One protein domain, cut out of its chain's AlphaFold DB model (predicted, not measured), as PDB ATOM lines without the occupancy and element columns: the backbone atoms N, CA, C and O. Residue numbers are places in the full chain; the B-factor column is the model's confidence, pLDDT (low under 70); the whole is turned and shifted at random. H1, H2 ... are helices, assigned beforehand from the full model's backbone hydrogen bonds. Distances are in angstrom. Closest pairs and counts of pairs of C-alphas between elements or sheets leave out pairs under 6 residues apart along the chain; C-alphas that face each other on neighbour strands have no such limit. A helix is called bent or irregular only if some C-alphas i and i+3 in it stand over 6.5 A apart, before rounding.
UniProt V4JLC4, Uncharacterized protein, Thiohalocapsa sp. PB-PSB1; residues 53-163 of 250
ATOM      1  N   ASP A  53     -14.053 -23.246 -18.603       53.22
ATOM      2  CA  ASP A  53     -14.569 -24.624 -18.534       53.22
ATOM      3  C   ASP A  53     -14.217 -25.444 -19.789       53.22
ATOM      4  O   ASP A  53     -13.916 -26.638 -19.707       53.22
ATOM      5  N   ASP A  54     -14.154 -24.789 -20.952       59.03
ATOM      6  CA  ASP A  54     -13.788 -25.416 -22.226       59.03
ATOM      7  C   ASP A  54     -12.355 -25.968 -22.254       59.03
ATOM      8  O   ASP A  54     -12.051 -26.892 -23.011       59.03
ATOM      9  N   GLU A  55     -11.435 -25.403 -21.473       59.03
ATOM     10  CA  GLU A  55     -10.039 -25.851 -21.469       59.03
ATOM     11  C   GLU A  55      -9.795 -27.013 -20.523       59.03
ATOM     12  O   GLU A  55      -9.092 -27.955 -20.895       59.03
ATOM     13  N   GLU A  56     -10.432 -27.010 -19.354       60.03
ATOM     14  CA  GLU A  56     -10.430 -28.181 -18.483       60.03
ATOM     15  C   GLU A  56     -11.076 -29.377 -19.203       60.03
ATOM     16  O   GLU A  56     -10.562 -30.499 -19.152       60.03
ATOM     17  N   ALA A  57     -12.134 -29.122 -19.983       60.47
ATOM     18  CA  ALA A  57     -12.746 -30.111 -20.862       60.47
ATOM     19  C   ALA A  57     -11.779 -30.614 -21.951       60.47
ATOM     20  O   ALA A  57     -11.701 -31.821 -22.170       60.47
ATOM     21  N   LYS A  58     -10.983 -29.740 -22.586       60.56
ATOM     22  CA  LYS A  58      -9.975 -30.134 -23.596       60.56
ATOM     23  C   LYS A  58      -8.823 -30.950 -23.016       60.56
ATOM     24  O   LYS A  58      -8.396 -31.911 -23.652       60.56
ATOM     25  N   ILE A  59      -8.336 -30.603 -21.823       60.25
ATOM     26  CA  ILE A  59      -7.313 -31.386 -21.111       60.25
ATOM     27  C   ILE A  59      -7.873 -32.781 -20.793       60.25
ATOM     28  O   ILE A  59      -7.236 -33.802 -21.072       60.25
ATOM     29  N   ARG A  60      -9.118 -32.840 -20.306       60.69
ATOM     30  CA  ARG A  60      -9.829 -34.091 -20.008       60.69
ATOM     31  C   ARG A  60     -10.096 -34.934 -21.267       60.69
ATOM     32  O   ARG A  60     -10.005 -36.162 -21.211       60.69
ATOM     33  N   ASP A  61     -10.356 -34.302 -22.408       57.69
ATOM     34  CA  ASP A  61     -10.552 -34.962 -23.705       57.69
ATOM     35  C   ASP A  61      -9.247 -35.451 -24.349       57.69
ATOM     36  O   ASP A  61      -9.235 -36.518 -24.969       57.69
ATOM     37  N   ALA A  62      -8.138 -34.722 -24.195       55.91
ATOM     38  CA  ALA A  62      -6.814 -35.172 -24.631       55.91
ATOM     39  C   ALA A  62      -6.387 -36.437 -23.867       55.91
ATOM     40  O   ALA A  62      -5.905 -37.403 -24.465       55.91
ATOM     41  N   ARG A  63      -6.703 -36.492 -22.564       57.91
ATOM     42  CA  ARG A  63      -6.520 -37.681 -21.720       57.91
ATOM     43  C   ARG A  63      -7.320 -38.886 -22.221       57.91
ATOM     44  O   ARG A  63      -6.790 -39.995 -22.250       57.91
ATOM     45  N   ARG A  64      -8.565 -38.691 -22.680       55.25
ATOM     46  CA  ARG A  64      -9.386 -39.772 -23.268       55.25
ATOM     47  C   ARG A  64      -8.800 -40.354 -24.555       55.25
ATOM     48  O   ARG A  64      -9.092 -41.502 -24.872       55.25
ATOM     49  N   ARG A  65      -7.981 -39.590 -25.282       52.34
ATOM     50  CA  ARG A  65      -7.355 -40.018 -26.546       52.34
ATOM     51  C   ARG A  65      -5.962 -40.631 -26.372       52.34
ATOM     52  O   ARG A  65      -5.346 -40.995 -27.365       52.34
ATOM     53  N   GLY A  66      -5.463 -40.760 -25.139       55.91
ATOM     54  CA  GLY A  66      -4.184 -41.419 -24.854       55.91
ATOM     55  C   GLY A  66      -2.931 -40.645 -25.290       55.91
ATOM     56  O   GLY A  66      -1.829 -41.174 -25.171       55.91
ATOM     57  N   GLN A  67      -3.073 -39.399 -25.754       62.38
ATOM     58  CA  GLN A  67      -1.963 -38.488 -26.042       62.38
ATOM     59  C   GLN A  67      -1.942 -37.372 -25.000       62.38
ATOM     60  O   GLN A  67      -2.528 -36.305 -25.172       62.38
ATOM     61  N   GLU A  68      -1.264 -37.636 -23.890       78.25
ATOM     62  CA  GLU A  68      -0.970 -36.616 -22.893       78.25
ATOM     63  C   GLU A  68       0.241 -35.797 -23.367       78.25
ATOM     64  O   GLU A  68       1.329 -36.339 -23.570       78.25
ATOM     65  N   SER A  69       0.050 -34.499 -23.623       85.56
ATOM     66  CA  SER A  69       1.145 -33.616 -24.037       85.56
ATOM     67  C   SER A  69       1.951 -33.150 -22.817       85.56
ATOM     68  O   SER A  69       1.360 -32.938 -21.756       85.56
ATOM     69  N   PRO A  70       3.272 -32.911 -22.940       88.12
ATOM     70  CA  PRO A  70       4.085 -32.392 -21.832       88.12
ATOM     71  C   PRO A  70       3.494 -31.127 -21.202       88.12
ATOM     72  O   PRO A  70       3.439 -30.981 -19.982       88.12
ATOM     73  N   ARG A  71       2.968 -30.237 -22.044       88.06
ATOM     74  CA  ARG A  71       2.314 -29.001 -21.623       88.06
ATOM     75  C   ARG A  71       1.028 -29.242 -20.829       88.06
ATOM     76  O   ARG A  71       0.764 -28.517 -19.875       88.06
ATOM     77  N   ALA A  72       0.234 -30.250 -21.200       87.75
ATOM     78  CA  ALA A  72      -0.958 -30.624 -20.442       87.75
ATOM     79  C   ALA A  72      -0.590 -31.147 -19.046       87.75
ATOM     80  O   ALA A  72      -1.241 -30.761 -18.079       87.75
ATOM     81  N   VAL A  73       0.491 -31.930 -18.928       90.25
ATOM     82  CA  VAL A  73       0.998 -32.387 -17.621       90.25
ATOM     83  C   VAL A  73       1.439 -31.208 -16.757       90.25
ATOM     84  O   VAL A  73       1.097 -31.166 -15.580       90.25
ATOM     85  N   LEU A  74       2.152 -30.228 -17.328       91.00
ATOM     86  CA  LEU A  74       2.535 -29.008 -16.605       91.00
ATOM     87  C   LEU A  74       1.300 -28.238 -16.118       91.00
ATOM     88  O   LEU A  74       1.236 -27.857 -14.953       91.00
ATOM     89  N   LEU A  75       0.297 -28.042 -16.976       90.75
ATOM     90  CA  LEU A  75      -0.941 -27.358 -16.596       90.75
ATOM     91  C   LEU A  75      -1.662 -28.077 -15.449       90.75
ATOM     92  O   LEU A  75      -2.027 -27.431 -14.471       90.75
ATOM     93  N   GLU A  76      -1.836 -29.398 -15.536       90.25
ATOM     94  CA  GLU A  76      -2.499 -30.189 -14.491       90.25
ATOM     95  C   GLU A  76      -1.694 -30.142 -13.182       90.25
ATOM     96  O   GLU A  76      -2.229 -29.775 -12.134       90.25
ATOM     97  N   CYS A  77      -0.384 -30.382 -13.260       92.56
ATOM     98  CA  CYS A  77       0.526 -30.337 -12.121       92.56
ATOM     99  C   CYS A  77       0.445 -28.999 -11.380       92.56
ATOM    100  O   CYS A  77       0.131 -28.969 -10.189       92.56
ATOM    101  N   PHE A  78       0.651 -27.882 -12.078       90.62
ATOM    102  CA  PHE A  78       0.682 -26.572 -11.437       90.62
ATOM    103  C   PHE A  78      -0.706 -26.057 -11.048       90.62
ATOM    104  O   PHE A  78      -0.825 -25.359 -10.042       90.62
ATOM    105  N   SER A  79      -1.770 -26.468 -11.748       90.94
ATOM    106  CA  SER A  79      -3.141 -26.218 -11.286       90.94
ATOM    107  C   SER A  79      -3.438 -26.906  -9.954       90.94
ATOM    108  O   SER A  79      -4.147 -26.349  -9.125       90.94
ATOM    109  N   SER A  80      -2.844 -28.081  -9.714       89.06
ATOM    110  CA  SER A  80      -2.947 -28.782  -8.435       89.06
ATOM    111  C   SER A  80      -1.974 -28.232  -7.388       89.06
ATOM    112  O   SER A  80      -2.229 -28.346  -6.188       89.06
ATOM    113  N   ALA A  81      -0.836 -27.665  -7.811       89.06
ATOM    114  CA  ALA A  81       0.197 -27.101  -6.943       89.06
ATOM    115  C   ALA A  81      -0.288 -25.828  -6.238       89.06
ATOM    116  O   ALA A  81      -0.185 -25.729  -5.013       89.06
ATOM    117  N   PHE A  82      -0.865 -24.899  -7.001       88.88
ATOM    118  CA  PHE A  82      -1.341 -23.616  -6.497       88.88
ATOM    119  C   PHE A  82      -2.786 -23.687  -6.008       88.88
ATOM    120  O   PHE A  82      -3.639 -24.324  -6.612       88.88
ATOM    121  N   HIS A  83      -3.058 -23.015  -4.890       83.00
ATOM    122  CA  HIS A  83      -4.355 -23.100  -4.214       83.00
ATOM    123  C   HIS A  83      -5.331 -22.015  -4.692       83.00
ATOM    124  O   HIS A  83      -6.542 -22.169  -4.559       83.00
ATOM    125  N   ASN A  84      -4.811 -20.902  -5.220       88.88
ATOM    126  CA  ASN A  84      -5.595 -19.782  -5.733       88.88
ATOM    127  C   ASN A  84      -4.763 -18.902  -6.688       88.88
ATOM    128  O   ASN A  84      -3.566 -19.117  -6.887       88.88
ATOM    129  N   GLU A  85      -5.429 -17.909  -7.285       91.56
ATOM    130  CA  GLU A  85      -4.839 -16.938  -8.217       91.56
ATOM    131  C   GLU A  85      -3.755 -16.067  -7.584       91.56
ATOM    132  O   GLU A  85      -2.720 -15.829  -8.202       91.56
ATOM    133  N   GLU A  86      -3.970 -15.620  -6.351       91.94
ATOM    134  CA  GLU A  86      -3.053 -14.723  -5.653       91.94
ATOM    135  C   GLU A  86      -1.700 -15.395  -5.394       91.94
ATOM    136  O   GLU A  86      -0.663 -14.829  -5.722       91.94
ATOM    137  N   ALA A  87      -1.702 -16.649  -4.935       91.12
ATOM    138  CA  ALA A  87      -0.489 -17.436  -4.731       91.12
ATOM    139  C   ALA A  87       0.316 -17.608  -6.030       91.12
ATOM    140  O   ALA A  87       1.541 -17.501  -6.024       91.12
ATOM    141  N   LEU A  88      -0.370 -17.831  -7.155       92.62
ATOM    142  CA  LEU A  88       0.276 -17.946  -8.460       92.62
ATOM    143  C   LEU A  88       0.858 -16.601  -8.931       92.62
ATOM    144  O   LEU A  88       1.948 -16.577  -9.504       92.62
ATOM    145  N   ARG A  89       0.171 -15.479  -8.676       92.81
ATOM    146  CA  ARG A  89       0.685 -14.130  -8.975       92.81
ATOM    147  C   ARG A  89       1.918 -13.802  -8.139       92.81
ATOM    148  O   ARG A  89       2.903 -13.345  -8.709       92.81
ATOM    149  N   THR A  90       1.889 -14.085  -6.837       92.31
ATOM    150  CA  THR A  90       3.038 -13.904  -5.936       92.31
ATOM    151  C   THR A  90       4.224 -14.745  -6.390       92.31
ATOM    152  O   THR A  90       5.324 -14.226  -6.529       92.31
ATOM    153  N   TYR A  91       3.992 -16.009  -6.746       92.06
ATOM    154  CA  TYR A  91       5.037 -16.860  -7.310       92.06
ATOM    155  C   TYR A  91       5.643 -16.275  -8.596       92.06
ATOM    156  O   TYR A  91       6.864 -16.239  -8.759       92.06
ATOM    157  N   CYS A  92       4.802 -15.770  -9.508       93.19
ATOM    158  CA  CYS A  92       5.288 -15.091 -10.708       93.19
ATOM    159  C   CYS A  92       6.098 -13.839 -10.353       93.19
ATOM    160  O   CYS A  92       7.130 -13.606 -10.967       93.19
ATOM    161  N   PHE A  93       5.675 -13.049  -9.368       93.25
ATOM    162  CA  PHE A  93       6.417 -11.873  -8.913       93.25
ATOM    163  C   PHE A  93       7.806 -12.236  -8.361       93.25
ATOM    164  O   PHE A  93       8.791 -11.592  -8.710       93.25
ATOM    165  N   GLU A  94       7.897 -13.286  -7.546       91.75
ATOM    166  CA  GLU A  94       9.137 -13.679  -6.867       91.75
ATOM    167  C   GLU A  94      10.152 -14.350  -7.800       91.75
ATOM    168  O   GLU A  94      11.356 -14.121  -7.676       91.75
ATOM    169  N   HIS A  95       9.682 -15.163  -8.749       90.31
ATOM    170  CA  HIS A  95      10.554 -16.022  -9.560       90.31
ATOM    171  C   HIS A  95      10.573 -15.666 -11.055       90.31
ATOM    172  O   HIS A  95      11.517 -16.021 -11.764       90.31
ATOM    173  N   PHE A  96       9.562 -14.946 -11.549       92.19
ATOM    174  CA  PHE A  96       9.357 -14.656 -12.971       92.19
ATOM    175  C   PHE A  96       8.853 -13.222 -13.197       92.19
ATOM    176  O   PHE A  96       7.792 -13.015 -13.789       92.19
ATOM    177  N   ASP A  97       9.627 -12.225 -12.762       89.50
ATOM    178  CA  ASP A  97       9.273 -10.795 -12.856       89.50
ATOM    179  C   ASP A  97       8.808 -10.372 -14.269       89.50
ATOM    180  O   ASP A  97       7.854  -9.611 -14.424       89.50
ATOM    181  N   ASP A  98       9.407 -10.938 -15.321       89.25
ATOM    182  CA  ASP A  98       8.976 -10.715 -16.709       89.25
ATOM    183  C   ASP A  98       7.536 -11.177 -16.975       89.25
ATOM    184  O   ASP A  98       6.776 -10.476 -17.642       89.25
ATOM    185  N   VAL A  99       7.155 -12.353 -16.463       89.62
ATOM    186  CA  VAL A  99       5.784 -12.867 -16.569       89.62
ATOM    187  C   VAL A  99       4.864 -11.961 -15.772       89.62
ATOM    188  O   VAL A  99       3.860 -11.507 -16.306       89.62
ATOM    189  N   HIS A 100       5.239 -11.628 -14.535       90.12
ATOM    190  CA  HIS A 100       4.438 -10.778 -13.660       90.12
ATOM    191  C   HIS A 100       4.127  -9.407 -14.285       90.12
ATOM    192  O   HIS A 100       2.976  -8.976 -14.262       90.12
ATOM    193  N   LYS A 101       5.106  -8.759 -14.930       89.69
ATOM    194  CA  LYS A 101       4.913  -7.484 -15.652       89.69
ATOM    195  C   LYS A 101       3.933  -7.574 -16.823       89.69
ATOM    196  O   LYS A 101       3.388  -6.550 -17.232       89.69
ATOM    197  N   LEU A 102       3.743  -8.764 -17.388       86.94
ATOM    198  CA  LEU A 102       2.826  -9.006 -18.501       86.94
ATOM    199  C   LEU A 102       1.403  -9.345 -18.034       86.94
ATOM    200  O   LEU A 102       0.472  -9.232 -18.833       86.94
ATOM    201  N   LEU A 103       1.223  -9.730 -16.765       89.12
ATOM    202  CA  LEU A 103      -0.086 -10.075 -16.222       89.12
ATOM    203  C   LEU A 103      -0.951  -8.827 -16.044       89.12
ATOM    204  O   LEU A 103      -0.554  -7.833 -15.437       89.12
ATOM    205  N   LYS A 104      -2.191  -8.907 -16.514       86.06
ATOM    206  CA  LYS A 104      -3.233  -7.914 -16.249       86.06
ATOM    207  C   LYS A 104      -3.960  -8.265 -14.956       86.06
ATOM    208  O   LYS A 104      -4.089  -9.436 -14.597       86.06
ATOM    209  N   GLU A 105      -4.529  -7.268 -14.283       78.69
ATOM    210  CA  GLU A 105      -5.390  -7.489 -13.104       78.69
ATOM    211  C   GLU A 105      -6.612  -8.366 -13.423       78.69
ATOM    212  O   GLU A 105      -7.128  -9.063 -12.558       78.69
ATOM    213  N   THR A 106      -7.063  -8.378 -14.680       80.12
ATOM    214  CA  THR A 106      -8.206  -9.185 -15.129       80.12
ATOM    215  C   THR A 106      -7.860 -10.632 -15.470       80.12
ATOM    216  O   THR A 106      -8.768 -11.411 -15.775       80.12
ATOM    217  N   ASP A 107      -6.573 -10.984 -15.510       84.81
ATOM    218  CA  ASP A 107      -6.154 -12.331 -15.887       84.81
ATOM    219  C   ASP A 107      -6.557 -13.328 -14.807       84.81
ATOM    220  O   ASP A 107      -6.295 -13.131 -13.628       84.81
ATOM    221  N   ARG A 108      -7.224 -14.404 -15.221       89.06
ATOM    222  CA  ARG A 108      -7.690 -15.461 -14.319       89.06
ATOM    223  C   ARG A 108      -6.600 -16.500 -14.103       89.06
ATOM    224  O   ARG A 108      -5.738 -16.663 -14.964       89.06
ATOM    225  N   PHE A 109      -6.715 -17.275 -13.024       88.75
ATOM    226  CA  PHE A 109      -5.802 -18.370 -12.651       88.75
ATOM    227  C   PHE A 109      -5.218 -19.163 -13.839       88.75
ATOM    228  O   PHE A 109      -4.007 -19.169 -14.041       88.75
ATOM    229  N   PHE A 110      -6.062 -19.782 -14.673       87.88
ATOM    230  CA  PHE A 110      -5.592 -20.571 -15.820       87.88
ATOM    231  C   PHE A 110      -4.908 -19.735 -16.907       87.88
ATOM    232  O   PHE A 110      -4.003 -20.228 -17.576       87.88
ATOM    233  N   GLY A 111      -5.310 -18.473 -17.081       87.69
ATOM    234  CA  GLY A 111      -4.643 -17.544 -17.994       87.69
ATOM    235  C   GLY A 111      -3.220 -17.240 -17.532       87.69
ATOM    236  O   GLY A 111      -2.283 -17.385 -18.308       87.69
ATOM    237  N   ILE A 112      -3.053 -16.929 -16.244       91.19
ATOM    238  CA  ILE A 112      -1.738 -16.692 -15.632       91.19
ATOM    239  C   ILE A 112      -0.866 -17.945 -15.751       91.19
ATOM    240  O   ILE A 112       0.295 -17.863 -16.149       91.19
ATOM    241  N   LEU A 113      -1.435 -19.118 -15.459       92.31
ATOM    242  CA  LEU A 113      -0.699 -20.376 -15.497       92.31
ATOM    243  C   LEU A 113      -0.209 -20.717 -16.908       92.31
ATOM    244  O   LEU A 113       0.924 -21.163 -17.093       92.31
ATOM    245  N   ARG A 114      -1.045 -20.477 -17.922       89.94
ATOM    246  CA  ARG A 114      -0.657 -20.646 -19.325       89.94
ATOM    247  C   ARG A 114       0.473 -19.718 -19.723       89.94
ATOM    248  O   ARG A 114       1.349 -20.160 -20.466       89.94
ATOM    249  N   GLU A 115       0.465 -18.487 -19.240       91.00
ATOM    250  CA  GLU A 115       1.485 -17.506 -19.597       91.00
ATOM    251  C   GLU A 115       2.817 -17.816 -18.935       91.00
ATOM    252  O   GLU A 115       3.847 -17.806 -19.609       91.00
ATOM    253  N   LEU A 116       2.786 -18.245 -17.674       93.50
ATOM    254  CA  LEU A 116       3.951 -18.783 -16.984       93.50
ATOM    255  C   LEU A 116       4.552 -19.984 -17.731       93.50
ATOM    256  O   LEU A 116       5.749 -19.994 -18.023       93.50
ATOM    257  N   ILE A 117       3.733 -20.986 -18.069       91.88
ATOM    258  CA  ILE A 117       4.207 -22.192 -18.766       91.88
ATOM    259  C   ILE A 117       4.736 -21.835 -20.158       91.88
ATOM    260  O   ILE A 117       5.821 -22.277 -20.523       91.88
ATOM    261  N   SER A 118       4.026 -20.993 -20.915       89.69
ATOM    262  CA  SER A 118       4.468 -20.559 -22.250       89.69
ATOM    263  C   SER A 118       5.797 -19.815 -22.190       89.69
ATOM    264  O   SER A 118       6.682 -20.065 -23.009       89.69
ATOM    265  N   TYR A 119       5.959 -18.923 -21.209       91.06
ATOM    266  CA  TYR A 119       7.214 -18.220 -20.985       91.06
ATOM    267  C   TYR A 119       8.343 -19.215 -20.705       91.06
ATOM    268  O   TYR A 119       9.379 -19.164 -21.369       91.06
ATOM    269  N   CYS A 120       8.122 -20.167 -19.795       90.12
ATOM    270  CA  CYS A 120       9.127 -21.160 -19.432       90.12
ATOM    271  C   CYS A 120       9.498 -22.086 -20.598       90.12
ATOM    272  O   CYS A 120      10.680 -22.355 -20.788       90.12
ATOM    273  N   GLU A 121       8.530 -22.522 -21.407       87.00
ATOM    274  CA  GLU A 121       8.782 -23.308 -22.622       87.00
ATOM    275  C   GLU A 121       9.605 -22.509 -23.644       87.00
ATOM    276  O   GLU A 121      10.596 -23.009 -24.168       87.00
ATOM    277  N   SER A 122       9.250 -21.243 -23.891       85.25
ATOM    278  CA  SER A 122       9.934 -20.402 -24.888       85.25
ATOM    279  C   SER A 122      11.363 -19.996 -24.505       85.25
ATOM    280  O   SER A 122      12.149 -19.605 -25.368       85.25
ATOM    281  N   ARG A 123      11.698 -20.054 -23.211       87.94
ATOM    282  CA  ARG A 123      12.983 -19.612 -22.644       87.94
ATOM    283  C   ARG A 123      13.822 -20.757 -22.074       87.94
ATOM    284  O   ARG A 123      14.825 -20.472 -21.425       87.94
ATOM    285  N   ASP A 124      13.403 -22.004 -22.278       86.00
ATOM    286  CA  ASP A 124      14.036 -23.204 -21.713       86.00
ATOM    287  C   ASP A 124      14.199 -23.145 -20.177       86.00
ATOM    288  O   ASP A 124      15.210 -23.525 -19.593       86.00
ATOM    289  N   ARG A 125      13.175 -22.614 -19.497       88.44
ATOM    290  CA  ARG A 125      13.109 -22.491 -18.028       88.44
ATOM    291  C   ARG A 125      12.160 -23.491 -17.376       88.44
ATOM    292  O   ARG A 125      11.910 -23.406 -16.179       88.44
ATOM    293  N   VAL A 126      11.659 -24.468 -18.131       89.56
ATOM    294  CA  VAL A 126      10.858 -25.574 -17.580       89.56
ATOM    295  C   VAL A 126      11.568 -26.299 -16.420       89.56
ATOM    296  O   VAL A 126      10.885 -26.615 -15.449       89.56
ATOM    297  N   PRO A 127      12.905 -26.500 -16.417       90.62
ATOM    298  CA  PRO A 127      13.596 -27.059 -15.252       90.62
ATOM    299  C   PRO A 127      13.390 -26.260 -13.956       90.62
ATOM    300  O   PRO A 127      13.183 -26.862 -12.911       90.62
ATOM    301  N   GLN A 128      13.331 -24.925 -14.022       89.50
ATOM    302  CA  GLN A 128      13.143 -24.074 -12.835       89.50
ATOM    303  C   GLN A 128      11.773 -24.284 -12.181       89.50
ATOM    304  O   GLN A 128      11.650 -24.226 -10.960       89.50
ATOM    305  N   LEU A 129      10.744 -24.559 -12.989       91.38
ATOM    306  CA  LEU A 129       9.417 -24.916 -12.490       91.38
ATOM    307  C   LEU A 129       9.476 -26.214 -11.669       91.38
ATOM    308  O   LEU A 129       8.864 -26.314 -10.606       91.38
ATOM    309  N   TRP A 130      10.236 -27.200 -12.144       92.81
ATOM    310  CA  TRP A 130      10.415 -28.472 -11.450       92.81
ATOM    311  C   TRP A 130      11.288 -28.352 -10.203       92.81
ATOM    312  O   TRP A 130      10.954 -28.966  -9.192       92.81
ATOM    313  N   ASP A 131      12.342 -27.535 -10.244       90.94
ATOM    314  CA  ASP A 131      13.198 -27.257  -9.086       90.94
ATOM    315  C   ASP A 131      12.389 -26.636  -7.941       90.94
ATOM    316  O   ASP A 131      12.490 -27.081  -6.796       90.94
ATOM    317  N   TRP A 132      11.525 -25.666  -8.256       90.56
ATOM    318  CA  TRP A 132      10.605 -25.084  -7.279       90.56
ATOM    319  C   TRP A 132       9.627 -26.120  -6.722       90.56
ATOM    320  O   TRP A 132       9.402 -26.198  -5.515       90.56
ATOM    321  N   LEU A 133       9.056 -26.963  -7.586       90.38
ATOM    322  CA  LEU A 133       8.126 -27.991  -7.129       90.38
ATOM    323  C   LEU A 133       8.828 -29.012  -6.221       90.38
ATOM    324  O   LEU A 133       8.237 -29.468  -5.245       90.38
ATOM    325  N   ALA A 134      10.092 -29.340  -6.498       91.06
ATOM    326  CA  ALA A 134      10.903 -30.213  -5.659       91.06
ATOM    327  C   ALA A 134      11.201 -29.596  -4.282       91.06
ATOM    328  O   ALA A 134      11.249 -30.338  -3.295       91.06
ATOM    329  N   SER A 135      11.375 -28.270  -4.194       89.12
ATOM    330  CA  SER A 135      11.613 -27.571  -2.925       89.12
ATOM    331  C   SER A 135      10.341 -27.362  -2.105       89.12
ATOM    332  O   SER A 135      10.351 -27.618  -0.904       89.12
ATOM    333  N   GLU A 136       9.241 -26.943  -2.736       87.88
ATOM    334  CA  GLU A 136       7.987 -26.620  -2.040       87.88
ATOM    335  C   GLU A 136       7.108 -27.842  -1.782       87.88
ATOM    336  O   GLU A 136       6.419 -27.946  -0.765       87.88
ATOM    337  N   SER A 137       7.086 -28.793  -2.717       86.56
ATOM    338  CA  SER A 137       6.171 -29.926  -2.658       86.56
ATOM    339  C   SER A 137       6.769 -31.169  -3.301       86.56
ATOM    340  O   SER A 137       6.299 -31.665  -4.328       86.56
ATOM    341  N   LYS A 138       7.775 -31.734  -2.628       89.00
ATOM    342  CA  LYS A 138       8.397 -33.001  -3.028       89.00
ATOM    343  C   LYS A 138       7.390 -34.113  -3.390       89.00
ATOM    344  O   LYS A 138       7.599 -34.747  -4.419       89.00
ATOM    345  N   PRO A 139       6.274 -34.325  -2.657       91.38
ATOM    346  CA  PRO A 139       5.278 -35.323  -3.055       91.38
ATOM    347  C   PRO A 139       4.673 -35.072  -4.444       91.38
ATOM    348  O   PRO A 139       4.493 -36.017  -5.205       91.38
ATOM    349  N   LYS A 140       4.396 -33.807  -4.802       89.44
ATOM    350  CA  LYS A 140       3.895 -33.450  -6.139       89.44
ATOM    351  C   LYS A 140       4.986 -33.610  -7.193       89.44
ATOM    352  O   LYS A 140       4.705 -34.094  -8.283       89.44
ATOM    353  N   TYR A 141       6.227 -33.250  -6.885       92.12
ATOM    354  CA  TYR A 141       7.343 -33.497  -7.797       92.12
ATOM    355  C   TYR A 141       7.477 -34.990  -8.140       92.12
ATOM    356  O   TYR A 141       7.480 -35.346  -9.319       92.12
ATOM    357  N   ASP A 142       7.505 -35.857  -7.124       91.00
ATOM    358  CA  ASP A 142       7.658 -37.306  -7.293       91.00
ATOM    359  C   ASP A 142       6.485 -37.930  -8.082       91.00
ATOM    360  O   ASP A 142       6.673 -38.908  -8.805       91.00
ATOM    361  N   GLU A 143       5.284 -37.353  -7.987       92.38
ATOM    362  CA  GLU A 143       4.100 -37.769  -8.749       92.38
ATOM    363  C   GLU A 143       4.141 -37.306 -10.216       92.38
ATOM    364  O   GLU A 143       3.913 -38.093 -11.140       92.38
ATOM    365  N   TRP A 144       4.401 -36.016 -10.444       93.25
ATOM    366  CA  TRP A 144       4.151 -35.369 -11.734       93.25
ATOM    367  C   TRP A 144       5.354 -35.384 -12.674       93.25
ATOM    368  O   TRP A 144       5.172 -35.501 -13.891       93.25
ATOM    369  N   PHE A 145       6.577 -35.309 -12.145       93.06
ATOM    370  CA  PHE A 145       7.785 -35.279 -12.970       93.06
ATOM    371  C   PHE A 145       7.950 -36.547 -13.830       93.06
ATOM    372  O   PHE A 145       8.205 -36.412 -15.032       93.06
ATOM    373  N   PRO A 146       7.729 -37.778 -13.313       93.31
ATOM    374  CA  PRO A 146       7.789 -38.983 -14.141       93.31
ATOM    375  C   PRO A 146       6.758 -38.987 -15.278       93.31
ATOM    376  O   PRO A 146       7.112 -39.328 -16.409       93.31
ATOM    377  N   ARG A 147       5.512 -38.550 -15.020       92.00
ATOM    378  CA  ARG A 147       4.469 -38.416 -16.061       92.00
ATOM    379  C   ARG A 147       4.887 -37.428 -17.143       92.00
ATOM    380  O   ARG A 147       4.747 -37.724 -18.329       92.00
ATOM    381  N   TRP A 148       5.435 -36.280 -16.751       92.88
ATOM    382  CA  TRP A 148       5.914 -35.279 -17.702       92.88
ATOM    383  C   TRP A 148       7.077 -35.813 -18.543       92.88
ATOM    384  O   TRP A 148       7.060 -35.692 -19.766       92.88
ATOM    385  N   SER A 149       8.051 -36.472 -17.912       90.88
ATOM    386  CA  SER A 149       9.183 -37.080 -18.613       90.88
ATOM    387  C   SER A 149       8.732 -38.151 -19.612       90.88
ATOM    388  O   SER A 149       9.277 -38.236 -20.715       90.88
ATOM    389  N   GLU A 150       7.741 -38.971 -19.254       91.06
ATOM    390  CA  GLU A 150       7.172 -39.970 -20.159       91.06
ATOM    391  C   GLU A 150       6.420 -39.312 -21.324       91.06
ATOM    392  O   GLU A 150       6.583 -39.732 -22.473       91.06
ATOM    393  N   ALA A 151       5.653 -38.249 -21.061       88.00
ATOM    394  CA  ALA A 151       4.984 -37.462 -22.094       88.00
ATOM    395  C   ALA A 151       5.990 -36.827 -23.069       88.00
ATOM    396  O   ALA A 151       5.784 -36.879 -24.282       88.00
ATOM    397  N   CYS A 152       7.108 -36.289 -22.568       87.00
ATOM    398  CA  CYS A 152       8.197 -35.754 -23.392       87.00
ATOM    399  C   CYS A 152       8.788 -36.829 -24.303       87.00
ATOM    400  O   CYS A 152       8.947 -36.604 -25.503       87.00
ATOM    401  N   LYS A 153       9.061 -38.017 -23.748       87.69
ATOM    402  CA  LYS A 153       9.600 -39.145 -24.510       87.69
ATOM    403  C   LYS A 153       8.636 -39.593 -25.610       87.69
ATOM    404  O   LYS A 153       9.030 -39.650 -26.766       87.69
ATOM    405  N   LYS A 154       7.361 -39.821 -25.279       85.38
ATOM    406  CA  LYS A 154       6.336 -40.220 -26.258       85.38
ATOM    407  C   LYS A 154       6.147 -39.182 -27.359       85.38
ATOM    408  O   LYS A 154       5.988 -39.550 -28.518       85.38
ATOM    409  N   ASN A 155       6.160 -37.894 -27.012       81.19
ATOM    410  CA  ASN A 155       6.019 -36.822 -27.994       81.19
ATOM    411  C   ASN A 155       7.213 -36.796 -28.957       81.19
ATOM    412  O   ASN A 155       7.025 -36.713 -30.168       81.19
ATOM    413  N   ARG A 156       8.430 -36.955 -28.425       80.75
ATOM    414  CA  ARG A 156       9.644 -37.079 -29.230       80.75
ATOM    415  C   ARG A 156       9.592 -38.297 -30.152       80.75
ATOM    416  O   ARG A 156       9.768 -38.129 -31.352       80.75
ATOM    417  N   ASP A 157       9.293 -39.477 -29.614       76.88
ATOM    418  CA  ASP A 157       9.223 -40.727 -30.381       76.88
ATOM    419  C   ASP A 157       8.147 -40.639 -31.484       76.88
ATOM    420  O   ASP A 157       8.372 -41.062 -32.615       76.88
ATOM    421  N   SER A 158       6.994 -40.025 -31.187       73.88
ATOM    422  CA  SER A 158       5.918 -39.798 -32.161       73.88
ATOM    423  C   SER A 158       6.332 -38.834 -33.270       73.88
ATOM    424  O   SER A 158       6.017 -39.087 -34.429       73.88
ATOM    425  N   ARG A 159       7.037 -37.743 -32.942       67.69
ATOM    426  CA  ARG A 159       7.563 -36.812 -33.951       67.69
ATOM    427  C   ARG A 159       8.631 -37.481 -34.802       67.69
ATOM    428  O   ARG A 159       8.605 -37.340 -36.016       67.69
ATOM    429  N   GLU A 160       9.549 -38.230 -34.195       69.50
ATOM    430  CA  GLU A 160      10.570 -38.984 -34.929       69.50
ATOM    431  C   GLU A 160       9.937 -40.018 -35.875       69.50
ATOM    432  O   GLU A 160      10.382 -40.137 -37.018       69.50
ATOM    433  N   ALA A 161       8.867 -40.701 -35.450       67.62
ATOM    434  CA  ALA A 161       8.095 -41.617 -36.288       67.62
ATOM    435  C   ALA A 161       7.377 -40.894 -37.442       67.62
ATOM    436  O   ALA A 161       7.502 -41.319 -38.587       67.62
ATOM    437  N   GLU A 162       6.710 -39.767 -37.180       59.56
ATOM    438  CA  GLU A 162       6.063 -38.943 -38.212       59.56
ATOM    439  C   GLU A 162       7.087 -38.406 -39.226       59.56
ATOM    440  O   GLU A 162       6.870 -38.472 -40.434       59.56
ATOM    441  N   TYR A 163       8.260 -37.956 -38.767       57.56
ATOM    442  CA  TYR A 163       9.359 -37.555 -39.648       57.56
ATOM    443  C   TYR A 163       9.956 -38.732 -40.426       57.56
ATOM    444  O   TYR A 163      10.438 -38.540 -41.545       57.56
TER     445      TYR A 163
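What this domain is: This is residues 53 to 163 of the 250 residues of an uncharacterized protein of Thiohalocapsa sp. PB-PSB1 (UniProt V4JLC4). What shape do these atoms make? The long helix H7 and the shorter H6 make a helical hairpin along one side, and H2 sits in the middle, packed on both H7 and H5. H3 packs on H5 and H4 on H3, far from H7, while H1 lies off to one side near H2, and residues 156 to 163 of H7 stick out past the body. What is it built of, and how compact is it? The printed part has 111 residues with seven named helices, H1 to H7 in chain order, and no named strand; its class is all helix. It is compact, with a radius of gyration of the C-alphas of 14.4 A and spans of 42 by 31 by 27 A.

How they stand to each other: What touches the longest helix? H7, residues 138 to 163, touches H2, residues 70 to 81, opposite ways at a shallow tilt of 14 degrees, with the C-alphas of Pro 70 and Ala 151 closest at 5.2 A. With residues 140 to 145 alone, H7 touches H6, residues 126 to 136, in a hairpin at a shallow tilt of 18 degrees; the C-alphas of Ala 134 and Tyr 141 are closest at 5.3 A. What lies beyond H2? The hub H5, residues 109 to 122, touches H2 at a steep tilt of 45 degrees, the closest C-alphas being those of Leu 75 and Leu 113, 7.1 A apart. H5 also touches H3, residues 85 to 95, the same way at a shallow tilt of 27 degrees, with the C-alphas of Glu 85 and Phe 109 closest at 4.8 A. H4, residues 97 to 102, touches H3 with the C-alphas of Phe 93 and His 100 closest at 5.3 A. Where is H1? H1, residues 53 to 64, is close to H2 but not clearly touching, with the C-alphas of Ile 59 and Ala 72 closest at 6.4 A. Are the backbones complete? Every O i to N i+4 pair is within hydrogen-bond range in H1 to H6, and 20 of 22 are in H7.

Where its parts are: Where do the helices begin and end? H1 begins at C-alpha 53 at (-14.569, -24.624, -18.534), and H7 ends at C-alpha 163 at (9.359, -37.555, -39.648). How long are they? H7 is 36.9 A from first to last C-alpha, H5 20.0 A, H1 16.7 A, H2 16.3 A, H6 15.8 A, H3 15.5 A and H4 8.8 A. Is H7 even? It has a kink of 26 degrees near residue 145 and is only just irregular: C-alphas 143 and 146 are 6.6 A apart.

The domain as a whole: How far does it reach? The two C-alphas farthest apart are those of Glu 105 and Ala 161, at 43.4 A. Is it unbroken? The printed part has no cut, and no link is long. Where is confidence low? The mean pLDDT of the printed part is 83.7, and residues 53 to 67 and 159 to 163 are under 70.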